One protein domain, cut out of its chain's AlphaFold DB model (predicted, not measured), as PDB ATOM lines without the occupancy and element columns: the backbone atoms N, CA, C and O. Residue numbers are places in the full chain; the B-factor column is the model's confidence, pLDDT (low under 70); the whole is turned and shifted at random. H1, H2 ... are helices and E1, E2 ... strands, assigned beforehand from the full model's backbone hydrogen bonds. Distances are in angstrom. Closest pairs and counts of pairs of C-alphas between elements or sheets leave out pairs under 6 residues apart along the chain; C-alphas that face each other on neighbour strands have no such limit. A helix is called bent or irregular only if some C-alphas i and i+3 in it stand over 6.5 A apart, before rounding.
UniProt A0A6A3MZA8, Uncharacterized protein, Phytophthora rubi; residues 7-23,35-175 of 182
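AT A GLANCE: This is residues 7 to 23 and 35 to 175 of the 182 residues of an uncharacterized protein of Phytophthora rubi (UniProt A0A6A3MZA8). A long, strongly twisted sheet of four strands forms the core, with E1 and E2 drawn out as a ribbon on which H3 and H5 pack, while E3 and E4 continue the sheet beside the beginning of E1, with H2 over the face opposite to H3. H1 and H6 lie at the end of the long axis where E1 begins, H4 lies at the other end, and residues 170 to 175 stick out beyond H6's contacts. The printed part has 158 residues with six named helices and four named strands, in the order E1, E2, H1, E3, H2, E4, H3, H4, H5, H6. The sheet's order is E2, E1, E3, E4, mixed, and the class is mixed, helices and strands. The whole is loose, with a radius of gyration of the C-alphas of 18.8 A and spans of 56 by 38 by 31 A.

HOW THE PARTS SIT: E1, residues 7 to 15, has staggered pairing. Its residues 9 to 15 pair with E2, residues 44 to 50, antiparallel, with N 9 and O 50 at 2.8 A. Its residues 7 to 9 pair with E3, residues 70 to 74, parallel, with N 8 and O 71 at 2.8 A. E4, residues 93 to 97, is an edge strand parallel to E3, with N 72 and O 94 at 2.8 A. E3, H2, residues 78 to 86, and E4 make a strand-helix-strand unit, two parallel neighbour strands with a helix between, whose crossover is right-handed. H2 is on the sheet at a height of 9.2 A. H3, residues 106 to 120, is on the opposite face at a height of 10.8 A. H5, residues 134 to 152, is also on the sheet and touches H3, closest at the C-alphas of Ile 114 and Ala 145, 5.5 A, at a steep tilt of 51 degrees, opposite ways. H6, residues 155 to 172, only grazes the sheet; its residues 157 to 161 only just touch H3, at Cys 106 alone, with 3 pairs of C-alphas within 8 A, the closest those of Cys 106 and Val 158, 6.9 A. H4, residues 122 to 126, only just touches residues 137 to 141 of H5, with 3 such pairs, the closest those of Leu 125 and Arg 138, 6.3 A. H1, residues 59 to 65, is not on the sheet and touches no helix. H1, H4 and H6 have every O i to N i+4 pair within hydrogen-bond range, against 10 of 11 in H3, 13 of 15 in H5 and 1 of 5 in H2, where 4 of 6 O i to N i+3 pairs are within range.

IN THESE COORDINATES: E1 runs 25.9 A from C-alpha 7 at (126.296, 117.153, 189.979), and E2 18.9 A. H3 measures 22.4 A and H5 28.3 A; H5 is only just irregular, with C-alphas 148 and 151 7.0 A apart. H6 runs 25.5 A to C-alpha 172 at (121.841, 101.050, 178.647).

THE WHOLE: The C-alphas farthest apart, of Pro 130 and Arg 174, are 60.3 A apart. Residues 24 to 34 are not printed, and C-alphas 23 and 35 stand 11.5 A apart across this cut, in the link from E1 to E2. Of the links that are printed whole, none is long. The mean pLDDT of the printed part is 78.0, and 32 residues are under 70: 19 to 23, 35 to 41, 54 to 65, 81 and 100 to 106.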
ATOM      1  N   ILE A   7     125.399 118.166 190.548       84.38
ATOM      2  CA  ILE A   7     126.296 117.153 189.979       84.38
ATOM      3  C   ILE A   7     127.655 117.771 189.644       84.38
ATOM      4  O   ILE A   7     127.750 118.769 188.921       84.38
ATOM      5  N   VAL A   8     128.711 117.123 190.129       85.75
ATOM      6  CA  VAL A   8     130.109 117.449 189.853       85.75
ATOM      7  C   VAL A   8     130.787 116.216 189.272       85.75
ATOM      8  O   VAL A   8     130.818 115.164 189.899       85.75
ATOM      9  N   TYR A   9     131.346 116.337 188.077       84.62
ATOM     10  CA  TYR A   9     132.190 115.308 187.483       84.62
ATOM     11  C   TYR A   9     133.628 115.575 187.889       84.62
ATOM     12  O   TYR A   9     134.136 116.669 187.638       84.62
ATOM     13  N   TYR A  10     134.267 114.592 188.509       85.12
ATOM     14  CA  TYR A  10     135.665 114.661 188.907       85.12
ATOM     15  C   TYR A  10     136.455 113.583 188.179       85.12
ATOM     16  O   TYR A  10     136.007 112.441 188.070       85.12
ATOM     17  N   ASP A  11     137.627 113.961 187.686       83.06
ATOM     18  CA  ASP A  11     138.551 113.026 187.062       83.06
ATOM     19  C   ASP A  11     139.990 113.539 187.157       83.06
ATOM     20  O   ASP A  11     140.253 114.727 187.404       83.06
ATOM     21  N   GLU A  12     140.915 112.630 186.886       80.69
ATOM     22  CA  GLU A  12     142.343 112.871 186.888       80.69
ATOM     23  C   GLU A  12     142.964 112.438 185.564       80.69
ATOM     24  O   GLU A  12     142.659 111.387 185.006       80.69
ATOM     25  N   THR A  13     143.914 113.218 185.062       79.62
ATOM     26  CA  THR A  13     144.658 112.855 183.857       79.62
ATOM     27  C   THR A  13     146.132 113.191 184.002       79.62
ATOM     28  O   THR A  13     146.513 114.155 184.667       79.62
ATOM     29  N   ASN A  14     146.981 112.367 183.395       82.12
ATOM     30  CA  ASN A  14     148.428 112.488 183.476       82.12
ATOM     31  C   ASN A  14     148.995 112.914 182.125       82.12
ATOM     32  O   ASN A  14     148.849 112.222 181.118       82.12
ATOM     33  N   PHE A  15     149.710 114.031 182.130       78.50
ATOM     34  CA  PHE A  15     150.400 114.575 180.978       78.50
ATOM     35  C   PHE A  15     151.901 114.406 181.110       78.50
ATOM     36  O   PHE A  15     152.485 114.574 182.176       78.50
ATOM     37  N   ASN A  16     152.548 114.139 179.987       81.75
ATOM     38  CA  ASN A  16     153.992 114.185 179.874       81.75
ATOM     39  C   ASN A  16     154.381 114.987 178.631       81.75
ATOM     40  O   ASN A  16     153.551 115.341 177.794       81.75
ATOM     41  N   VAL A  17     155.674 115.255 178.488       77.00
ATOM     42  CA  VAL A  17     156.213 115.973 177.322       77.00
ATOM     43  C   VAL A  17     156.197 115.144 176.031       77.00
ATOM     44  O   VAL A  17     156.657 115.608 174.987       77.00
ATOM     45  N   TYR A  18     155.719 113.897 176.073       73.75
ATOM     46  CA  TYR A  18     155.727 113.029 174.909       73.75
ATOM     47  C   TYR A  18     154.571 113.374 173.967       73.75
ATOM     48  O   TYR A  18     153.401 113.124 174.240       73.75
ATOM     49  N   CYS A  19     154.922 113.899 172.794       64.44
ATOM     50  CA  CYS A  19     153.991 114.146 171.698       64.44
ATOM     51  C   CYS A  19     154.427 113.345 170.461       64.44
ATOM     52  O   CYS A  19     155.513 113.568 169.913       64.44
ATOM     53  N   LYS A  20     153.588 112.399 170.004       60.00
ATOM     54  CA  LYS A  20     153.775 111.729 168.704       60.00
ATOM     55  C   LYS A  20     153.490 112.731 167.587       60.00
ATOM     56  O   LYS A  20     152.466 113.405 167.605       60.00
ATOM     57  N   ARG A  21     154.387 112.817 166.603       57.22
ATOM     58  CA  ARG A  21     154.131 113.558 165.362       57.22
ATOM     59  C   ARG A  21     153.330 112.687 164.401       57.22
ATOM     60  O   ARG A  21     153.582 111.490 164.318       57.22
ATOM     61  N   THR A  22     152.459 113.308 163.613       56.31
ATOM     62  CA  THR A  22     151.878 112.690 162.412       56.31
ATOM     63  C   THR A  22     152.862 112.672 161.236       56.31
ATOM     64  O   THR A  22     152.720 111.835 160.354       56.31
ATOM     65  N   GLN A  23     153.876 113.557 161.217       54.78
ATOM     66  CA  GLN A  23     154.873 113.655 160.134       54.78
ATOM     67  C   GLN A  23     156.285 114.029 160.639       54.78
ATOM     68  O   GLN A  23     156.445 114.831 161.562       54.78
ATOM     69  N   ILE A  35     163.167 113.215 166.213       60.75
ATOM     70  CA  ILE A  35     163.734 113.581 167.514       60.75
ATOM     71  C   ILE A  35     162.573 113.775 168.489       60.75
ATOM     72  O   ILE A  35     161.854 114.784 168.418       60.75
ATOM     73  N   HIS A  36     162.394 112.801 169.378       60.38
ATOM     74  CA  HIS A  36     161.466 112.877 170.501       60.38
ATOM     75  C   HIS A  36     162.137 113.556 171.699       60.38
ATOM     76  O   HIS A  36     163.308 113.272 171.970       60.38
ATOM     77  N   PRO A  37     161.418 114.398 172.464       60.50
ATOM     78  CA  PRO A  37     161.832 114.686 173.829       60.50
ATOM     79  C   PRO A  37     161.979 113.343 174.564       60.50
ATOM     80  O   PRO A  37     161.072 112.511 174.455       60.50
ATOM     81  N   PRO A  38     163.092 113.073 175.273       59.41
ATOM     82  CA  PRO A  38     163.202 111.869 176.083       59.41
ATOM     83  C   PRO A  38     162.007 111.791 177.037       59.41
ATOM     84  O   PRO A  38     161.776 112.720 177.810       59.41
ATOM     85  N   SER A  39     161.257 110.688 176.955       56.25
ATOM     86  CA  SER A  39     160.031 110.435 177.726       56.25
ATOM     87  C   SER A  39     160.285 110.199 179.216       56.25
ATOM     88  O   SER A  39     159.343 110.154 179.998       56.25
ATOM     89  N   LYS A  40     161.554 110.055 179.619       56.16
ATOM     90  CA  LYS A  40     161.967 109.979 181.019       56.16
ATOM     91  C   LYS A  40     161.939 111.389 181.618       56.16
ATOM     92  O   LYS A  40     162.898 112.145 181.482       56.16
ATOM     93  N   GLY A  41     160.814 111.744 182.226       62.75
ATOM     94  CA  GLY A  41     160.583 112.998 182.938       62.75
ATOM     95  C   GLY A  41     159.389 112.860 183.880       62.75
ATOM     96  O   GLY A  41     158.649 111.884 183.785       62.75
ATOM     97  N   ALA A  42     159.225 113.811 184.799       71.69
ATOM     98  CA  ALA A  42     158.047 113.858 185.659       71.69
ATOM     99  C   ALA A  42     156.774 114.074 184.820       71.69
ATOM    100  O   ALA A  42     156.812 114.747 183.785       71.69
ATOM    101  N   ASN A  43     155.667 113.490 185.272       81.00
ATOM    102  CA  ASN A  43     154.353 113.711 184.682       81.00
ATOM    103  C   ASN A  43     153.659 114.857 185.426       81.00
ATOM    104  O   ASN A  43     153.760 114.956 186.649       81.00
ATOM    105  N   LEU A  44     152.927 115.687 184.693       82.94
ATOM    106  CA  LEU A  44     151.972 116.622 185.265       82.94
ATOM    107  C   LEU A  44     150.633 115.901 185.429       82.94
ATOM    108  O   LEU A  44     149.990 115.570 184.435       82.94
ATOM    109  N   GLN A  45     150.208 115.681 186.670       86.19
ATOM    110  CA  GLN A  45     148.849 115.236 186.958       86.19
ATOM    111  C   GLN A  45     147.931 116.457 187.030       86.19
ATOM    112  O   GLN A  45     148.223 117.426 187.730       86.19
ATOM    113  N   ILE A  46     146.823 116.416 186.298       82.94
ATOM    114  CA  ILE A  46     145.760 117.412 186.362       82.94
ATOM    115  C   ILE A  46     144.534 116.725 186.942       82.94
ATOM    116  O   ILE A  46     144.010 115.788 186.346       82.94
ATOM    117  N   GLN A  47     144.071 117.227 188.079       84.94
ATOM    118  CA  GLN A  47     142.789 116.862 188.670       84.94
ATOM    119  C   GLN A  47     141.803 117.990 188.376       84.94
ATOM    120  O   GLN A  47     142.124 119.163 188.587       84.94
ATOM    121  N   CYS A  48     140.620 117.672 187.859       82.44
ATOM    122  CA  CYS A  48     139.628 118.696 187.553       82.44
ATOM    123  C   CYS A  48     138.227 118.245 187.951       82.44
ATOM    124  O   CYS A  48     137.833 117.103 187.732       82.44
ATOM    125  N   ALA A  49     137.476 119.193 188.506       85.00
ATOM    126  CA  ALA A  49     136.065 119.062 188.805       85.00
ATOM    127  C   ALA A  49     135.274 120.000 187.890       85.00
ATOM    128  O   ALA A  49     135.552 121.202 187.833       85.00
ATOM    129  N   VAL A  50     134.282 119.467 187.183       84.12
ATOM    130  CA  VAL A  50     133.414 120.241 186.293       84.12
ATOM    131  C   VAL A  50     131.948 119.995 186.605       84.12
ATOM    132  O   VAL A  50     131.542 118.893 186.955       84.12
ATOM    133  N   SER A  51     131.133 121.032 186.445       84.12
ATOM    134  CA  SER A  51     129.683 120.954 186.606       84.12
ATOM    135  C   SER A  51     128.988 121.582 185.403       84.12
ATOM    136  O   SER A  51     129.541 122.449 184.719       84.12
ATOM    137  N   THR A  52     127.760 121.136 185.140       79.19
ATOM    138  CA  THR A  52     126.847 121.723 184.146       79.19
ATOM    139  C   THR A  52     126.336 123.103 184.553       79.19
ATOM    140  O   THR A  52     125.605 123.748 183.802       79.19
ATOM    141  N   GLU A  53     126.726 123.570 185.735       75.50
ATOM    142  CA  GLU A  53     126.310 124.828 186.330       75.50
ATOM    143  C   GLU A  53     127.526 125.639 186.797       75.50
ATOM    144  O   GLU A  53     128.627 125.120 186.998       75.50
ATOM    145  N   LYS A  54     127.358 126.957 186.940       65.00
ATOM    146  CA  LYS A  54     128.450 127.835 187.380       65.00
ATOM    147  C   LYS A  54     128.674 127.672 188.887       65.00
ATOM    148  O   LYS A  54     127.905 128.190 189.683       65.00
ATOM    149  N   VAL A  55     129.770 127.006 189.250       59.75
ATOM    150  CA  VAL A  55     130.149 126.674 190.642       59.75
ATOM    151  C   VAL A  55     130.748 127.857 191.420       59.75
ATOM    152  O   VAL A  55     130.808 127.833 192.645       59.75
ATOM    153  N   LYS A  56     131.244 128.900 190.739       52.25
ATOM    154  CA  LYS A  56     131.943 130.008 191.416       52.25
ATOM    155  C   LYS A  56     130.989 130.740 192.353       52.25
ATOM    156  O   LYS A  56     129.972 131.195 191.852       52.25
ATOM    157  N   SER A  57     131.370 130.874 193.631       52.12
ATOM    158  CA  SER A  57     130.772 131.675 194.721       52.12
ATOM    159  C   SER A  57     129.761 132.732 194.255       52.12
ATOM    160  O   SER A  57     130.055 133.926 194.176       52.12
ATOM    161  N   CYS A  58     128.573 132.278 193.891       53.88
ATOM    162  CA  CYS A  58     127.509 133.106 193.363       53.88
ATOM    163  C   CYS A  58     126.344 132.942 194.335       53.88
ATOM    164  O   CYS A  58     126.101 131.807 194.753       53.88
ATOM    165  N   PRO A  59     125.592 134.006 194.654       60.50
ATOM    166  CA  PRO A  59     124.321 133.899 195.381       60.50
ATOM    167  C   PRO A  59     123.414 132.791 194.823       60.50
ATOM    168  O   PRO A  59     122.695 132.127 195.556       60.50
ATOM    169  N   THR A  60     123.554 132.495 193.528       59.88
ATOM    170  CA  THR A  60     122.880 131.398 192.834       59.88
ATOM    171  C   THR A  60     123.159 130.015 193.434       59.88
ATOM    172  O   THR A  60     122.254 129.187 193.421       59.88
ATOM    173  N   PHE A  61     124.360 129.745 193.972       65.75
ATOM    174  CA  PHE A  61     124.649 128.463 194.628       65.75
ATOM    175  C   PHE A  61     123.844 128.316 195.923       65.75
ATOM    176  O   PHE A  61     123.164 127.312 196.127       65.75
ATOM    177  N   ASP A  62     123.866 129.356 196.758       65.94
ATOM    178  CA  ASP A  62     123.094 129.404 197.998       65.94
ATOM    179  C   ASP A  62     121.583 129.351 197.749       65.94
ATOM    180  O   ASP A  62     120.868 128.658 198.463       65.94
ATOM    181  N   GLU A  63     121.083 130.040 196.726       67.75
ATOM    182  CA  GLU A  63     119.652 130.065 196.404       67.75
ATOM    183  C   GLU A  63     119.136 128.725 195.861       67.75
ATOM    184  O   GLU A  63     118.016 128.326 196.170       67.75
ATOM    185  N   HIS A  64     119.931 128.024 195.044       66.62
ATOM    186  CA  HIS A  64     119.444 126.868 194.281       66.62
ATOM    187  C   HIS A  64     119.909 125.518 194.835       66.62
ATOM    188  O   HIS A  64     119.279 124.500 194.529       66.62
ATOM    189  N   PHE A  65     120.982 125.482 195.634       68.19
ATOM    190  CA  PHE A  65     121.615 124.239 196.098       68.19
ATOM    191  C   PHE A  65     121.778 124.144 197.613       68.19
ATOM    192  O   PHE A  65     122.164 123.084 198.106       68.19
ATOM    193  N   ARG A  66     121.419 125.182 198.382       71.38
ATOM    194  CA  ARG A  66     121.359 125.078 199.845       71.38
ATOM    195  C   ARG A  66     120.386 123.971 200.258       71.38
ATOM    196  O   ARG A  66     119.225 123.961 199.861       71.38
ATOM    197  N   GLY A  67     120.886 123.028 201.056       74.62
ATOM    198  CA  GLY A  67     120.132 121.857 201.513       74.62
ATOM    199  C   GLY A  67     120.025 120.718 200.493       74.62
ATOM    200  O   GLY A  67     119.446 119.682 200.813       74.62
ATOM    201  N   LYS A  68     120.587 120.868 199.286       80.44
ATOM    202  CA  LYS A  68     120.664 119.785 198.299       80.44
ATOM    203  C   LYS A  68     121.975 119.021 198.418       80.44
ATOM    204  O   LYS A  68     122.969 119.544 198.923       80.44
ATOM    205  N   LYS A  69     121.982 117.782 197.926       85.00
ATOM    206  CA  LYS A  69     123.190 116.961 197.928       85.00
ATOM    207  C   LYS A  69     124.102 117.355 196.770       85.00
ATOM    208  O   LYS A  69     123.645 117.553 195.644       85.00
ATOM    209  N   VAL A  70     125.395 117.432 197.054       86.06
ATOM    210  CA  VAL A  70     126.463 117.469 196.062       86.06
ATOM    211  C   VAL A  70     126.790 116.032 195.697       86.06
ATOM    212  O   VAL A  70     127.143 115.225 196.553       86.06
ATOM    213  N   VAL A  71     126.653 115.705 194.420       87.62
ATOM    214  CA  VAL A  71     126.935 114.378 193.889       87.62
ATOM    215  C   VAL A  71     128.222 114.444 193.083       87.62
ATOM    216  O   VAL A  71     128.244 115.051 192.012       87.62
ATOM    217  N   ILE A  72     129.281 113.809 193.576       87.44
ATOM    218  CA  ILE A  72     130.542 113.670 192.848       87.44
ATOM    219  C   ILE A  72     130.500 112.373 192.047       87.44
ATOM    220  O   ILE A  72     130.355 111.284 192.601       87.44
ATOM    221  N   VAL A  73     130.628 112.501 190.732       85.31
ATOM    222  CA  VAL A  73     130.697 111.387 189.791       85.31
ATOM    223  C   VAL A  73     132.159 111.109 189.475       85.31
ATOM    224  O   VAL A  73     132.862 111.990 188.979       85.31
ATOM    225  N   LEU A  74     132.585 109.881 189.754       84.44
ATOM    226  CA  LEU A  74     133.939 109.371 189.562       84.44
ATOM    227  C   LEU A  74     133.936 108.270 188.501       84.44
ATOM    228  O   LEU A  74     132.978 107.500 188.380       84.44
ATOM    229  N   ASP A  75     135.022 108.166 187.742       80.00
ATOM    230  CA  ASP A  75     135.260 106.995 186.903       80.00
ATOM    231  C   ASP A  75     135.680 105.774 187.758       80.00
ATOM    232  O   ASP A  75     135.833 105.850 188.984       80.00
ATOM    233  N   ASN A  76     135.863 104.617 187.119       77.31
ATOM    234  CA  ASN A  76     136.263 103.394 187.818       77.31
ATOM    235  C   ASN A  76     137.793 103.207 187.925       77.31
ATOM    236  O   ASN A  76     138.262 102.079 188.072       77.31
ATOM    237  N   SER A  77     138.590 104.277 187.830       74.62
ATOM    238  CA  SER A  77     140.048 104.194 187.958       74.62
ATOM    239  C   SER A  77     140.470 103.737 189.366       74.62
ATOM    240  O   SER A  77     139.861 104.157 190.359       74.62
ATOM    241  N   PRO A  78     141.545 102.931 189.507       72.31
ATOM    242  CA  PRO A  78     142.130 102.604 190.811       72.31
ATOM    243  C   PRO A  78     142.584 103.832 191.610       72.31
ATOM    244  O   PRO A  78     142.669 103.771 192.832       72.31
ATOM    245  N   ALA A  79     142.859 104.961 190.948       71.31
ATOM    246  CA  ALA A  79     143.157 106.212 191.646       71.31
ATOM    247  C   ALA A  79     141.965 106.675 192.507       71.31
ATOM    248  O   ALA A  79     142.153 107.192 193.604       71.31
ATOM    249  N   HIS A  80     140.736 106.408 192.053       72.88
ATOM    250  CA  HIS A  80     139.511 106.881 192.693       72.88
ATOM    251  C   HIS A  80     138.980 105.941 193.779       72.88
ATOM    252  O   HIS A  80     138.144 106.357 194.575       72.88
ATOM    253  N   SER A  81     139.472 104.697 193.877       69.19
ATOM    254  CA  SER A  81     139.110 103.832 195.012       69.19
ATOM    255  C   SER A  81     139.659 104.361 196.333       69.19
ATOM    256  O   SER A  81     139.007 104.227 197.357       69.19
ATOM    257  N   GLN A  82     140.813 105.034 196.306       70.69
ATOM    258  CA  GLN A  82     141.345 105.710 197.492       70.69
ATOM    259  C   GLN A  82     140.550 106.972 197.842       70.69
ATOM    260  O   GLN A  82     140.536 107.374 199.001       70.69
ATOM    261  N   THR A  83     139.898 107.611 196.866       74.12
ATOM    262  CA  THR A  83     139.073 108.802 197.110       74.12
ATOM    263  C   THR A  83     137.895 108.468 198.016       74.12
ATOM    264  O   THR A  83     137.621 109.222 198.941       74.12
ATOM    265  N   GLU A  84     137.249 107.317 197.825       71.19
ATOM    266  CA  GLU A  84     136.137 106.875 198.678       71.19
ATOM    267  C   GLU A  84     136.577 106.637 200.130       71.19
ATOM    268  O   GLU A  84     135.865 107.019 201.050       71.19
ATOM    269  N   GLU A  85     137.773 106.080 200.343       74.69
ATOM    270  CA  GLU A  85     138.326 105.829 201.685       74.69
ATOM    271  C   GLU A  85     138.830 107.098 202.388       74.69
ATOM    272  O   GLU A  85     138.918 107.145 203.614       74.69
ATOM    273  N   ARG A  86     139.225 108.119 201.617       80.44
ATOM    274  CA  ARG A  86     139.857 109.344 202.137       80.44
ATOM    275  C   ARG A  86     138.899 110.516 202.289       80.44
ATOM    276  O   ARG A  86     139.251 111.491 202.952       80.44
ATOM    277  N   VAL A  87     137.738 110.471 201.643       81.31
ATOM    278  CA  VAL A  87     136.725 111.518 201.766       81.31
ATOM    279  C   VAL A  87     136.096 111.444 203.152       81.31
ATOM    280  O   VAL A  87     135.568 110.415 203.558       81.31
ATOM    281  N   THR A  88     136.124 112.564 203.873       80.12
ATOM    282  CA  THR A  88     135.369 112.712 205.118       80.12
ATOM    283  C   THR A  88     133.878 112.617 204.816       80.12
ATOM    284  O   THR A  88     133.372 113.355 203.964       80.12
ATOM    285  N   GLU A  89     133.171 111.734 205.519       78.12
ATOM    286  CA  GLU A  89     131.719 111.613 205.390       78.12
ATOM    287  C   GLU A  89     131.031 112.954 205.675       78.12
ATOM    288  O   GLU A  89     131.364 113.672 206.621       78.12
ATOM    289  N   HIS A  90     130.068 113.302 204.826       81.56
ATOM    290  CA  HIS A  90     129.282 114.519 204.953       81.56
ATOM    291  C   HIS A  90     127.866 114.251 204.440       81.56
ATOM    292  O   HIS A  90     127.699 113.794 203.311       81.56
ATOM    293  N   ASP A  91     126.836 114.581 205.222       81.00
ATOM    294  CA  ASP A  91     125.430 114.251 204.911       81.00
ATOM    295  C   ASP A  91     124.942 114.820 203.567       81.00
ATOM    296  O   ASP A  91     124.061 114.270 202.893       81.00
ATOM    297  N   GLY A  92     125.535 115.946 203.167       84.12
ATOM    298  CA  GLY A  92     125.289 116.614 201.893       84.12
ATOM    299  C   GLY A  92     126.138 116.114 200.721       84.12
ATOM    300  O   GLY A  92     126.023 116.690 199.647       84.12
ATOM    301  N   LEU A  93     126.999 115.108 200.894       85.81
ATOM    302  CA  LEU A  93     127.906 114.607 199.859       85.81
ATOM    303  C   LEU A  93     127.549 113.170 199.468       85.81
ATOM    304  O   LEU A  93     127.358 112.304 200.315       85.81
ATOM    305  N   VAL A  94     127.480 112.908 198.166       88.56
ATOM    306  CA  VAL A  94     127.263 111.569 197.610       88.56
ATOM    307  C   VAL A  94     128.340 111.292 196.576       88.56
ATOM    308  O   VAL A  94     128.492 112.057 195.628       88.56
ATOM    309  N   LEU A  95     129.056 110.183 196.727       87.06
ATOM    310  CA  LEU A  95     129.992 109.694 195.718       87.06
ATOM    311  C   LEU A  95     129.295 108.644 194.848       87.06
ATOM    312  O   LEU A  95     128.589 107.775 195.356       87.06
ATOM    313  N   ILE A  96     129.466 108.737 193.530       86.12
ATOM    314  CA  ILE A  96     128.942 107.762 192.570       86.12
ATOM    315  C   ILE A  96     130.060 107.338 191.635       86.12
ATOM    316  O   ILE A  96     130.622 108.168 190.919       86.12
ATOM    317  N   ARG A  97     130.314 106.031 191.572       82.88
ATOM    318  CA  ARG A  97     131.177 105.444 190.549       82.88
ATOM    319  C   ARG A  97     130.385 105.121 189.302       82.88
ATOM    320  O   ARG A  97     129.297 104.546 189.355       82.88
ATOM    321  N   LEU A  98     130.961 105.459 188.164       78.69
ATOM    322  CA  LEU A  98     130.472 104.980 186.887       78.69
ATOM    323  C   LEU A  98     130.875 103.523 186.669       78.69
ATOM    324  O   LEU A  98     131.908 103.059 187.154       78.69
ATOM    325  N   ALA A  99     130.063 102.807 185.892       73.44
ATOM    326  CA  ALA A  99     130.415 101.466 185.453       73.44
ATOM    327  C   ALA A  99     131.713 101.502 184.616       73.44
ATOM    328  O   ALA A  99     131.982 102.515 183.953       73.44
ATOM    329  N   PRO A 100     132.504 100.415 184.595       69.94
ATOM    330  CA  PRO A 100     133.675 100.312 183.732       69.94
ATOM    331  C   PRO A 100     133.356 100.717 182.289       69.94
ATOM    332  O   PRO A 100     132.290 100.388 181.772       69.94
ATOM    333  N   TYR A 101     134.285 101.428 181.647       67.31
ATOM    334  CA  TYR A 101     134.143 101.887 180.260       67.31
ATOM    335  C   TYR A 101     132.933 102.807 180.011       67.31
ATOM    336  O   TYR A 101     132.431 102.890 178.890       67.31
ATOM    337  N   SER A 102     132.453 103.515 181.037       66.25
ATOM    338  CA  SER A 102     131.469 104.583 180.850       66.25
ATOM    339  C   SER A 102     132.142 105.824 180.253       66.25
ATOM    340  O   SER A 102     133.232 106.193 180.694       66.25
ATOM    341  N   PRO A 103     131.525 106.505 179.274       58.56
ATOM    342  CA  PRO A 103     132.137 107.662 178.639       58.56
ATOM    343  C   PRO A 103     132.171 108.870 179.589       58.56
ATOM    344  O   PRO A 103     131.201 109.612 179.693       58.56
ATOM    345  N   MET A 104     133.310 109.119 180.236       63.09
ATOM    346  CA  MET A 104     133.684 110.443 180.748       63.09
ATOM    347  C   MET A 104     134.773 110.999 179.845       63.09
ATOM    348  O   MET A 104     135.900 110.530 179.840       63.09
ATOM    349  N   CYS A 105     134.416 111.956 178.993       60.25
ATOM    350  CA  CYS A 105     135.271 112.379 177.884       60.25
ATOM    351  C   CYS A 105     135.639 113.880 177.882       60.25
ATOM    352  O   CYS A 105     136.026 114.401 176.837       60.25
ATOM    353  N   CYS A 106     135.549 114.610 179.009       66.00
ATOM    354  CA  CYS A 106     135.804 116.067 179.004       66.00
ATOM    355  C   CYS A 106     137.291 116.307 178.784       66.00
ATOM    356  O   CYS A 106     137.701 117.217 178.064       66.00
ATOM    357  N   PHE A 107     138.084 115.427 179.384       72.38
ATOM    358  CA  PHE A 107     139.528 115.499 179.407       72.38
ATOM    359  C   PHE A 107     140.149 115.220 178.052       72.38
ATOM    360  O   PHE A 107     141.208 115.768 177.790       72.38
ATOM    361  N   SER A 108     139.477 114.500 177.146       77.44
ATOM    362  CA  SER A 108     139.987 114.302 175.783       77.44
ATOM    363  C   SER A 108     140.159 115.633 175.038       77.44
ATOM    364  O   SER A 108     141.141 115.835 174.325       77.44
ATOM    365  N   VAL A 109     139.246 116.591 175.252       82.81
ATOM    366  CA  VAL A 109     139.331 117.926 174.644       82.81
ATOM    367  C   VAL A 109     140.506 118.699 175.231       82.81
ATOM    368  O   VAL A 109     141.302 119.257 174.477       82.81
ATOM    369  N   LEU A 110     140.633 118.711 176.561       84.19
ATOM    370  CA  LEU A 110     141.762 119.338 177.244       84.19
ATOM    371  C   LEU A 110     143.090 118.700 176.813       84.19
ATOM    372  O   LEU A 110     144.060 119.404 176.547       84.19
ATOM    373  N   GLU A 111     143.112 117.380 176.653       82.56
ATOM    374  CA  GLU A 111     144.281 116.608 176.257       82.56
ATOM    375  C   GLU A 111     144.741 116.944 174.842       82.56
ATOM    376  O   GLU A 111     145.927 117.196 174.623       82.56
ATOM    377  N   VAL A 112     143.814 117.013 173.884       85.94
ATOM    378  CA  VAL A 112     144.125 117.425 172.509       85.94
ATOM    379  C   VAL A 112     144.666 118.853 172.477       85.94
ATOM    380  O   VAL A 112     145.619 119.132 171.748       85.94
ATOM    381  N   LYS A 113     144.093 119.756 173.277       89.19
ATOM    382  CA  LYS A 113     144.522 121.157 173.345       89.19
ATOM    383  C   LYS A 113     145.918 121.308 173.946       89.19
ATOM    384  O   LYS A 113     146.777 121.915 173.313       89.19
ATOM    385  N   ILE A 114     146.179 120.661 175.082       88.06
ATOM    386  CA  ILE A 114     147.506 120.639 175.710       88.06
ATOM    387  C   ILE A 114     148.540 120.036 174.753       88.06
ATOM    388  O   ILE A 114     149.594 120.631 174.544       88.06
ATOM    389  N   LYS A 115     148.244 118.902 174.102       86.19
ATOM    390  CA  LYS A 115     149.155 118.297 173.111       86.19
ATOM    391  C   LYS A 115     149.431 119.224 171.923       86.19
ATOM    392  O   LYS A 115     150.554 119.239 171.422       86.19
ATOM    393  N   GLY A 116     148.434 119.992 171.482       87.62
ATOM    394  CA  GLY A 116     148.597 121.027 170.460       87.62
ATOM    395  C   GLY A 116     149.602 122.102 170.878       87.62
ATOM    396  O   GLY A 116     150.549 122.375 170.140       87.62
ATOM    397  N   ASP A 117     149.466 122.638 172.088       88.50
ATOM    398  CA  ASP A 117     150.375 123.662 172.620       88.50
ATOM    399  C   ASP A 117     151.791 123.130 172.872       88.50
ATOM    400  O   ASP A 117     152.783 123.806 172.580       88.50
ATOM    401  N   LEU A 118     151.915 121.888 173.352       86.94
ATOM    402  CA  LEU A 118     153.211 121.221 173.503       86.94
ATOM    403  C   LEU A 118     153.905 121.013 172.153       86.94
ATOM    404  O   LEU A 118     155.129 121.122 172.063       86.94
ATOM    405  N   ALA A 119     153.143 120.750 171.087       85.06
ATOM    406  CA  ALA A 119     153.696 120.652 169.742       85.06
ATOM    407  C   ALA A 119     154.256 121.996 169.242       85.06
ATOM    408  O   ALA A 119     155.262 121.991 168.525       85.06
ATOM    409  N   LEU A 120     153.653 123.123 169.643       87.56
ATOM    410  CA  LEU A 120     154.144 124.474 169.343       87.56
ATOM    411  C   LEU A 120     155.372 124.843 170.186       87.56
ATOM    412  O   LEU A 120     156.322 125.414 169.661       87.56
ATOM    413  N   SER A 121     155.414 124.429 171.455       85.25
ATOM    414  CA  SER A 121     156.534 124.689 172.382       85.25
ATOM    415  C   SER A 121     157.709 123.709 172.208       85.25
ATOM    416  O   SER A 121     158.552 123.546 173.091       85.25
ATOM    417  N   ARG A 122     157.786 123.001 171.072       79.38
ATOM    418  CA  ARG A 122     158.760 121.918 170.873       79.38
ATOM    419  C   ARG A 122     160.206 122.393 170.938       79.38
ATOM    420  O   ARG A 122     161.037 121.661 171.467       79.38
ATOM    421  N   GLU A 123     160.522 123.530 170.328       82.25
ATOM    422  CA  GLU A 123     161.900 124.038 170.280       82.25
ATOM    423  C   GLU A 123     162.433 124.300 171.690       82.25
ATOM    424  O   GLU A 123     163.528 123.856 172.018       82.25
ATOM    425  N   GLU A 124     161.593 124.866 172.554       84.06
ATOM    426  CA  GLU A 124     161.853 125.057 173.982       84.06
ATOM    427  C   GLU A 124     162.025 123.710 174.713       84.06
ATOM    428  O   GLU A 124     162.988 123.514 175.450       84.06
ATOM    429  N   LEU A 125     161.165 122.720 174.434       80.94
ATOM    430  CA  LEU A 125     161.228 121.383 175.052       80.94
ATOM    431  C   LEU A 125     162.504 120.583 174.718       80.94
ATOM    432  O   LEU A 125     162.892 119.690 175.489       80.94
ATOM    433  N   VAL A 126     163.116 120.841 173.555       79.19
ATOM    434  CA  VAL A 126     164.314 120.128 173.063       79.19
ATOM    435  C   VAL A 126     165.592 120.963 173.112       79.19
ATOM    436  O   VAL A 126     166.653 120.423 172.797       79.19
ATOM    437  N   ALA A 127     165.512 122.242 173.486       80.69
ATOM    438  CA  ALA A 127     166.682 123.098 173.597       80.69
ATOM    439  C   ALA A 127     167.684 122.539 174.623       80.69
ATOM    440  O   ALA A 127     167.333 121.817 175.567       80.69
ATOM    441  N   ALA A 128     168.965 122.830 174.395       75.25
ATOM    442  CA  ALA A 128     170.030 122.426 175.297       75.25
ATOM    443  C   ALA A 128     169.961 123.275 176.570       75.25
ATOM    444  O   ALA A 128     169.990 124.500 176.499       75.25
ATOM    445  N   HIS A 129     169.893 122.616 177.724       75.75
ATOM    446  CA  HIS A 129     169.812 123.274 179.025       75.75
ATOM    447  C   HIS A 129     170.952 122.820 179.936       75.75
ATOM    448  O   HIS A 129     171.453 121.698 179.774       75.75
ATOM    449  N   PRO A 130     171.347 123.649 180.920       80.69
ATOM    450  CA  PRO A 130     172.286 123.245 181.954       80.69
ATOM    451  C   PRO A 130     171.858 121.939 182.636       80.69
ATOM    452  O   PRO A 130     170.666 121.654 182.811       80.69
ATOM    453  N   ARG A 131     172.844 121.127 183.035       74.06
ATOM    454  CA  ARG A 131     172.589 119.852 183.725       74.06
ATOM    455  C   ARG A 131     171.714 120.088 184.961       74.06
ATOM    456  O   ARG A 131     171.995 120.971 185.760       74.06
ATOM    457  N   GLY A 132     170.656 119.290 185.099       76.31
ATOM    458  CA  GLY A 132     169.720 119.346 186.229       76.31
ATOM    459  C   GLY A 132     168.505 120.267 186.050       76.31
ATOM    460  O   GLY A 132     167.518 120.074 186.749       76.31
ATOM    461  N   GLN A 133     168.503 121.199 185.089       80.38
ATOM    462  CA  GLN A 133     167.383 122.144 184.902       80.38
ATOM    463  C   GLN A 133     166.283 121.634 183.959       80.38
ATOM    464  O   GLN A 133     165.158 122.129 183.974       80.38
ATOM    465  N   LEU A 134     166.588 120.611 183.156       78.12
ATOM    466  CA  LEU A 134     165.710 120.126 182.091       78.12
ATOM    467  C   LEU A 134     164.332 119.660 182.593       78.12
ATOM    468  O   LEU A 134     163.333 119.862 181.910       78.12
ATOM    469  N   THR A 135     164.265 119.034 183.770       79.44
ATOM    470  CA  THR A 135     162.997 118.558 184.345       79.44
ATOM    471  C   THR A 135     162.108 119.721 184.773       79.44
ATOM    472  O   THR A 135     160.932 119.732 184.423       79.44
ATOM    473  N   ALA A 136     162.663 120.705 185.485       83.00
ATOM    474  CA  ALA A 136     161.909 121.855 185.983       83.00
ATOM    475  C   ALA A 136     161.326 122.685 184.832       83.00
ATOM    476  O   ALA A 136     160.132 122.966 184.823       83.00
ATOM    477  N   LEU A 137     162.129 122.964 183.803       83.81
ATOM    478  CA  LEU A 137     161.665 123.707 182.632       83.81
ATOM    479  C   LEU A 137     160.551 122.970 181.875       83.81
ATOM    480  O   LEU A 137     159.559 123.555 181.452       83.81
ATOM    481  N   ARG A 138     160.684 121.650 181.711       83.50
ATOM    482  CA  ARG A 138     159.640 120.836 181.074       83.50
ATOM    483  C   ARG A 138     158.334 120.855 181.857       83.50
ATOM    484  O   ARG A 138     157.272 120.879 181.239       83.50
ATOM    485  N   MET A 139     158.418 120.845 183.186       86.50
ATOM    486  CA  MET A 139     157.249 120.988 184.050       86.50
ATOM    487  C   MET A 139     156.606 122.365 183.899       86.50
ATOM    488  O   MET A 139     155.390 122.433 183.767       86.50
ATOM    489  N   GLU A 140     157.398 123.434 183.815       88.88
ATOM    490  CA  GLU A 140     156.891 124.790 183.577       88.88
ATOM    491  C   GLU A 140     156.140 124.897 182.240       88.88
ATOM    492  O   GLU A 140     155.042 125.451 182.180       88.88
ATOM    493  N   ILE A 141     156.672 124.296 181.171       88.50
ATOM    494  CA  ILE A 141     156.012 124.266 179.857       88.50
ATOM    495  C   ILE A 141     154.692 123.483 179.918       88.50
ATOM    496  O   ILE A 141     153.683 123.932 179.368       88.50
ATOM    497  N   LEU A 142     154.681 122.325 180.590       88.25
ATOM    498  CA  LEU A 142     153.467 121.528 180.790       88.25
ATOM    499  C   LEU A 142     152.409 122.305 181.582       88.25
ATOM    500  O   LEU A 142     151.245 122.341 181.184       88.25
ATOM    501  N   GLU A 143     152.812 122.956 182.670       90.38
ATOM    502  CA  GLU A 143     151.924 123.745 183.521       90.38
ATOM    503  C   GLU A 143     151.365 124.962 182.774       90.38
ATOM    504  O   GLU A 143     150.167 125.242 182.842       90.38
ATOM    505  N   ARG A 144     152.205 125.656 181.996       92.25
ATOM    506  CA  ARG A 144     151.793 126.768 181.132       92.25
ATOM    507  C   ARG A 144     150.754 126.312 180.109       92.25
ATOM    508  O   ARG A 144     149.707 126.946 179.992       92.25
ATOM    509  N   ALA A 145     151.000 125.198 179.417       91.00
ATOM    510  CA  ALA A 145     150.050 124.630 178.460       91.00
ATOM    511  C   ALA A 145     148.724 124.241 179.140       91.00
ATOM    512  O   ALA A 145     147.648 124.538 178.619       91.00
ATOM    513  N   ALA A 146     148.771 123.636 180.328       89.50
ATOM    514  CA  ALA A 146     147.574 123.308 181.098       89.50
ATOM    515  C   ALA A 146     146.764 124.562 181.476       89.50
ATOM    516  O   ALA A 146     145.561 124.623 181.216       89.50
ATOM    517  N   LYS A 147     147.425 125.590 182.023       90.56
ATOM    518  CA  LYS A 147     146.802 126.861 182.428       90.56
ATOM    519  C   LYS A 147     146.161 127.606 181.258       90.56
ATOM    520  O   LYS A 147     145.068 128.147 181.411       90.56
ATOM    521  N   LEU A 148     146.804 127.616 180.091       91.06
ATOM    522  CA  LEU A 148     146.250 128.243 178.888       91.06
ATOM    523  C   LEU A 148     144.993 127.519 178.393       91.06
ATOM    524  O   LEU A 148     144.037 128.162 177.955       91.06
ATOM    525  N   ASN A 149     144.969 126.187 178.502       90.25
ATOM    526  CA  ASN A 149     143.918 125.373 177.899       90.25
ATOM    527  C   ASN A 149     142.775 124.980 178.839       90.25
ATOM    528  O   ASN A 149     141.728 124.551 178.356       90.25
ATOM    529  N   ILE A 150     142.910 125.169 180.155       86.56
ATOM    530  CA  ILE A 150     141.856 124.807 181.117       86.56
ATOM    531  C   ILE A 150     140.525 125.513 180.815       86.56
ATOM    532  O   ILE A 150     139.457 124.940 181.004       86.56
ATOM    533  N   ASN A 151     140.570 126.716 180.237       84.81
ATOM    534  CA  ASN A 151     139.380 127.485 179.863       84.81
ATOM    535  C   ASN A 151     138.569 126.857 178.711       84.81
ATOM    536  O   ASN A 151     137.409 127.222 178.518       84.81
ATOM    537  N   TYR A 152     139.130 125.899 177.959       85.38
ATOM    538  CA  TYR A 152     138.365 125.127 176.971       85.38
ATOM    539  C   TYR A 152     137.373 124.155 177.625       85.38
ATOM    540  O   TYR A 152     136.418 123.736 176.965       85.38
ATOM    541  N   MET A 153     137.526 123.865 178.922       82.88
ATOM    542  CA  MET A 153     136.563 123.126 179.750       82.88
ATOM    543  C   MET A 153     135.360 124.006 180.129       82.88
ATOM    544  O   MET A 153     134.980 124.139 181.289       82.88
ATOM    545  N   GLY A 154     134.772 124.669 179.134       82.75
ATOM    546  CA  GLY A 154     133.660 125.588 179.329       82.75
ATOM    547  C   GLY A 154     132.318 124.877 179.516       82.75
ATOM    548  O   GLY A 154     132.119 123.741 179.084       82.75
ATOM    549  N   LEU A 155     131.343 125.613 180.057       83.12
ATOM    550  CA  LEU A 155     129.980 125.138 180.339       83.12
ATOM    551  C   LEU A 155     129.319 124.421 179.150       83.12
ATOM    552  O   LEU A 155     128.664 123.398 179.303       83.12
ATOM    553  N   ARG A 156     129.527 124.936 177.930       84.94
ATOM    554  CA  ARG A 156     128.974 124.344 176.703       84.94
ATOM    555  C   ARG A 156     129.503 122.930 176.448       84.94
ATOM    556  O   ARG A 156     128.742 122.090 175.975       84.94
ATOM    557  N   LEU A 157     130.786 122.679 176.714       85.06
ATOM    558  CA  LEU A 157     131.384 121.353 176.562       85.06
ATOM    559  C   LEU A 157     130.840 120.408 177.635       85.06
ATOM    560  O   LEU A 157     130.375 119.319 177.301       85.06
ATOM    561  N   VAL A 158     130.825 120.863 178.889       82.50
ATOM    562  CA  VAL A 158     130.331 120.077 180.027       82.50
ATOM    563  C   VAL A 158     128.859 119.696 179.835       82.50
ATOM    564  O   VAL A 158     128.503 118.534 180.000       82.50
ATOM    565  N   ASN A 159     128.017 120.617 179.358       84.06
ATOM    566  CA  ASN A 159     126.605 120.343 179.075       84.06
ATOM    567  C   ASN A 159     126.405 119.321 177.952       84.06
ATOM    568  O   ASN A 159     125.590 118.411 178.090       84.06
ATOM    569  N   LYS A 160     127.156 119.433 176.847       83.44
ATOM    570  CA  LYS A 160     127.100 118.433 175.763       83.44
ATOM    571  C   LYS A 160     127.455 117.043 176.266       83.44
ATOM    572  O   LYS A 160     126.873 116.056 175.833       83.44
ATOM    573  N   MET A 161     128.416 116.981 177.172       79.69
ATOM    574  CA  MET A 161     128.856 115.729 177.737       79.69
ATOM    575  C   MET A 161     127.898 115.134 178.747       79.69
ATOM    576  O   MET A 161     127.610 113.950 178.650       79.69
ATOM    577  N   ALA A 162     127.370 115.939 179.663       80.25
ATOM    578  CA  ALA A 162     126.331 115.482 180.573       80.25
ATOM    579  C   ALA A 162     125.148 114.905 179.782       80.25
ATOM    580  O   ALA A 162     124.663 113.823 180.104       80.25
ATOM    581  N   LEU A 163     124.757 115.560 178.681       82.88
ATOM    582  CA  LEU A 163     123.732 115.050 177.771       82.88
ATOM    583  C   LEU A 163     124.146 113.731 177.094       82.88
ATOM    584  O   LEU A 163     123.342 112.805 177.007       82.88
ATOM    585  N   HIS A 164     125.397 113.610 176.642       80.62
ATOM    586  CA  HIS A 164     125.919 112.360 176.082       80.62
ATOM    587  C   HIS A 164     125.869 111.208 177.100       80.62
ATOM    588  O   HIS A 164     125.360 110.136 176.778       80.62
ATOM    589  N   CYS A 165     126.309 111.441 178.340       77.06
ATOM    590  CA  CYS A 165     126.228 110.465 179.426       77.06
ATOM    591  C   CYS A 165     124.774 110.078 179.723       77.06
ATOM    592  O   CYS A 165     124.464 108.896 179.851       77.06
ATOM    593  N   GLN A 166     123.857 111.052 179.773       80.06
ATOM    594  CA  GLN A 166     122.428 110.795 179.964       80.06
ATOM    595  C   GLN A 166     121.853 109.908 178.856       80.06
ATOM    596  O   GLN A 166     121.119 108.963 179.147       80.06
ATOM    597  N   HIS A 167     122.206 110.168 177.594       82.81
ATOM    598  CA  HIS A 167     121.793 109.329 176.471       82.81
ATOM    599  C   HIS A 167     122.366 107.913 176.566       82.81
ATOM    600  O   HIS A 167     121.623 106.955 176.352       82.81
ATOM    601  N   ALA A 168     123.643 107.766 176.933       78.38
ATOM    602  CA  ALA A 168     124.277 106.464 177.123       78.38
ATOM    603  C   ALA A 168     123.586 105.661 178.239       78.38
ATOM    604  O   ALA A 168     123.198 104.515 178.029       78.38
ATOM    605  N   VAL A 169     123.316 106.287 179.389       79.44
ATOM    606  CA  VAL A 169     122.580 105.659 180.499       79.44
ATOM    607  C   VAL A 169     121.154 105.289 180.081       79.44
ATOM    608  O   VAL A 169     120.672 104.204 180.402       79.44
ATOM    609  N   ALA A 170     120.459 106.162 179.348       84.12
ATOM    610  CA  ALA A 170     119.112 105.883 178.855       84.12
ATOM    611  C   ALA A 170     119.083 104.746 177.821       84.12
ATOM    612  O   ALA A 170     118.093 104.016 177.761       84.12
ATOM    613  N   ALA A 171     120.136 104.592 177.014       83.38
ATOM    614  CA  ALA A 171     120.302 103.480 176.085       83.38
ATOM    615  C   ALA A 171     120.595 102.170 176.829       83.38
ATOM    616  O   ALA A 171     119.907 101.179 176.584       83.38
ATOM    617  N   ALA A 172     121.514 102.194 177.799       81.88
ATOM    618  CA  ALA A 172     121.841 101.050 178.647       81.88
ATOM    619  C   ALA A 172     120.617 100.539 179.425       81.88
ATOM    620  O   ALA A 172     120.333  99.345 179.421       81.88
ATOM    621  N   LYS A 173     119.808 101.443 180.003       85.62
ATOM    622  CA  LYS A 173     118.534 101.091 180.666       85.62
ATOM    623  C   LYS A 173     117.540 100.383 179.745       85.62
ATOM    624  O   LYS A 173     116.680  99.656 180.226       85.62
ATOM    625  N   ARG A 174     117.624 100.628 178.437       90.06
ATOM    626  CA  ARG A 174     116.780  99.994 177.417       90.06
ATOM    627  C   ARG A 174     117.441  98.769 176.784       90.06
ATOM    628  O   ARG A 174     116.889  98.260 175.816       90.06
ATOM    629  N   ILE A 175     118.603  98.337 177.287       85.44
ATOM    630  CA  ILE A 175     119.387  97.211 176.756       85.44
ATOM    631  C   ILE A 175     119.626  97.392 175.246       85.44
ATOM    632  O   ILE A 175     119.472  96.481 174.441       85.44
TER     633      ILE A 175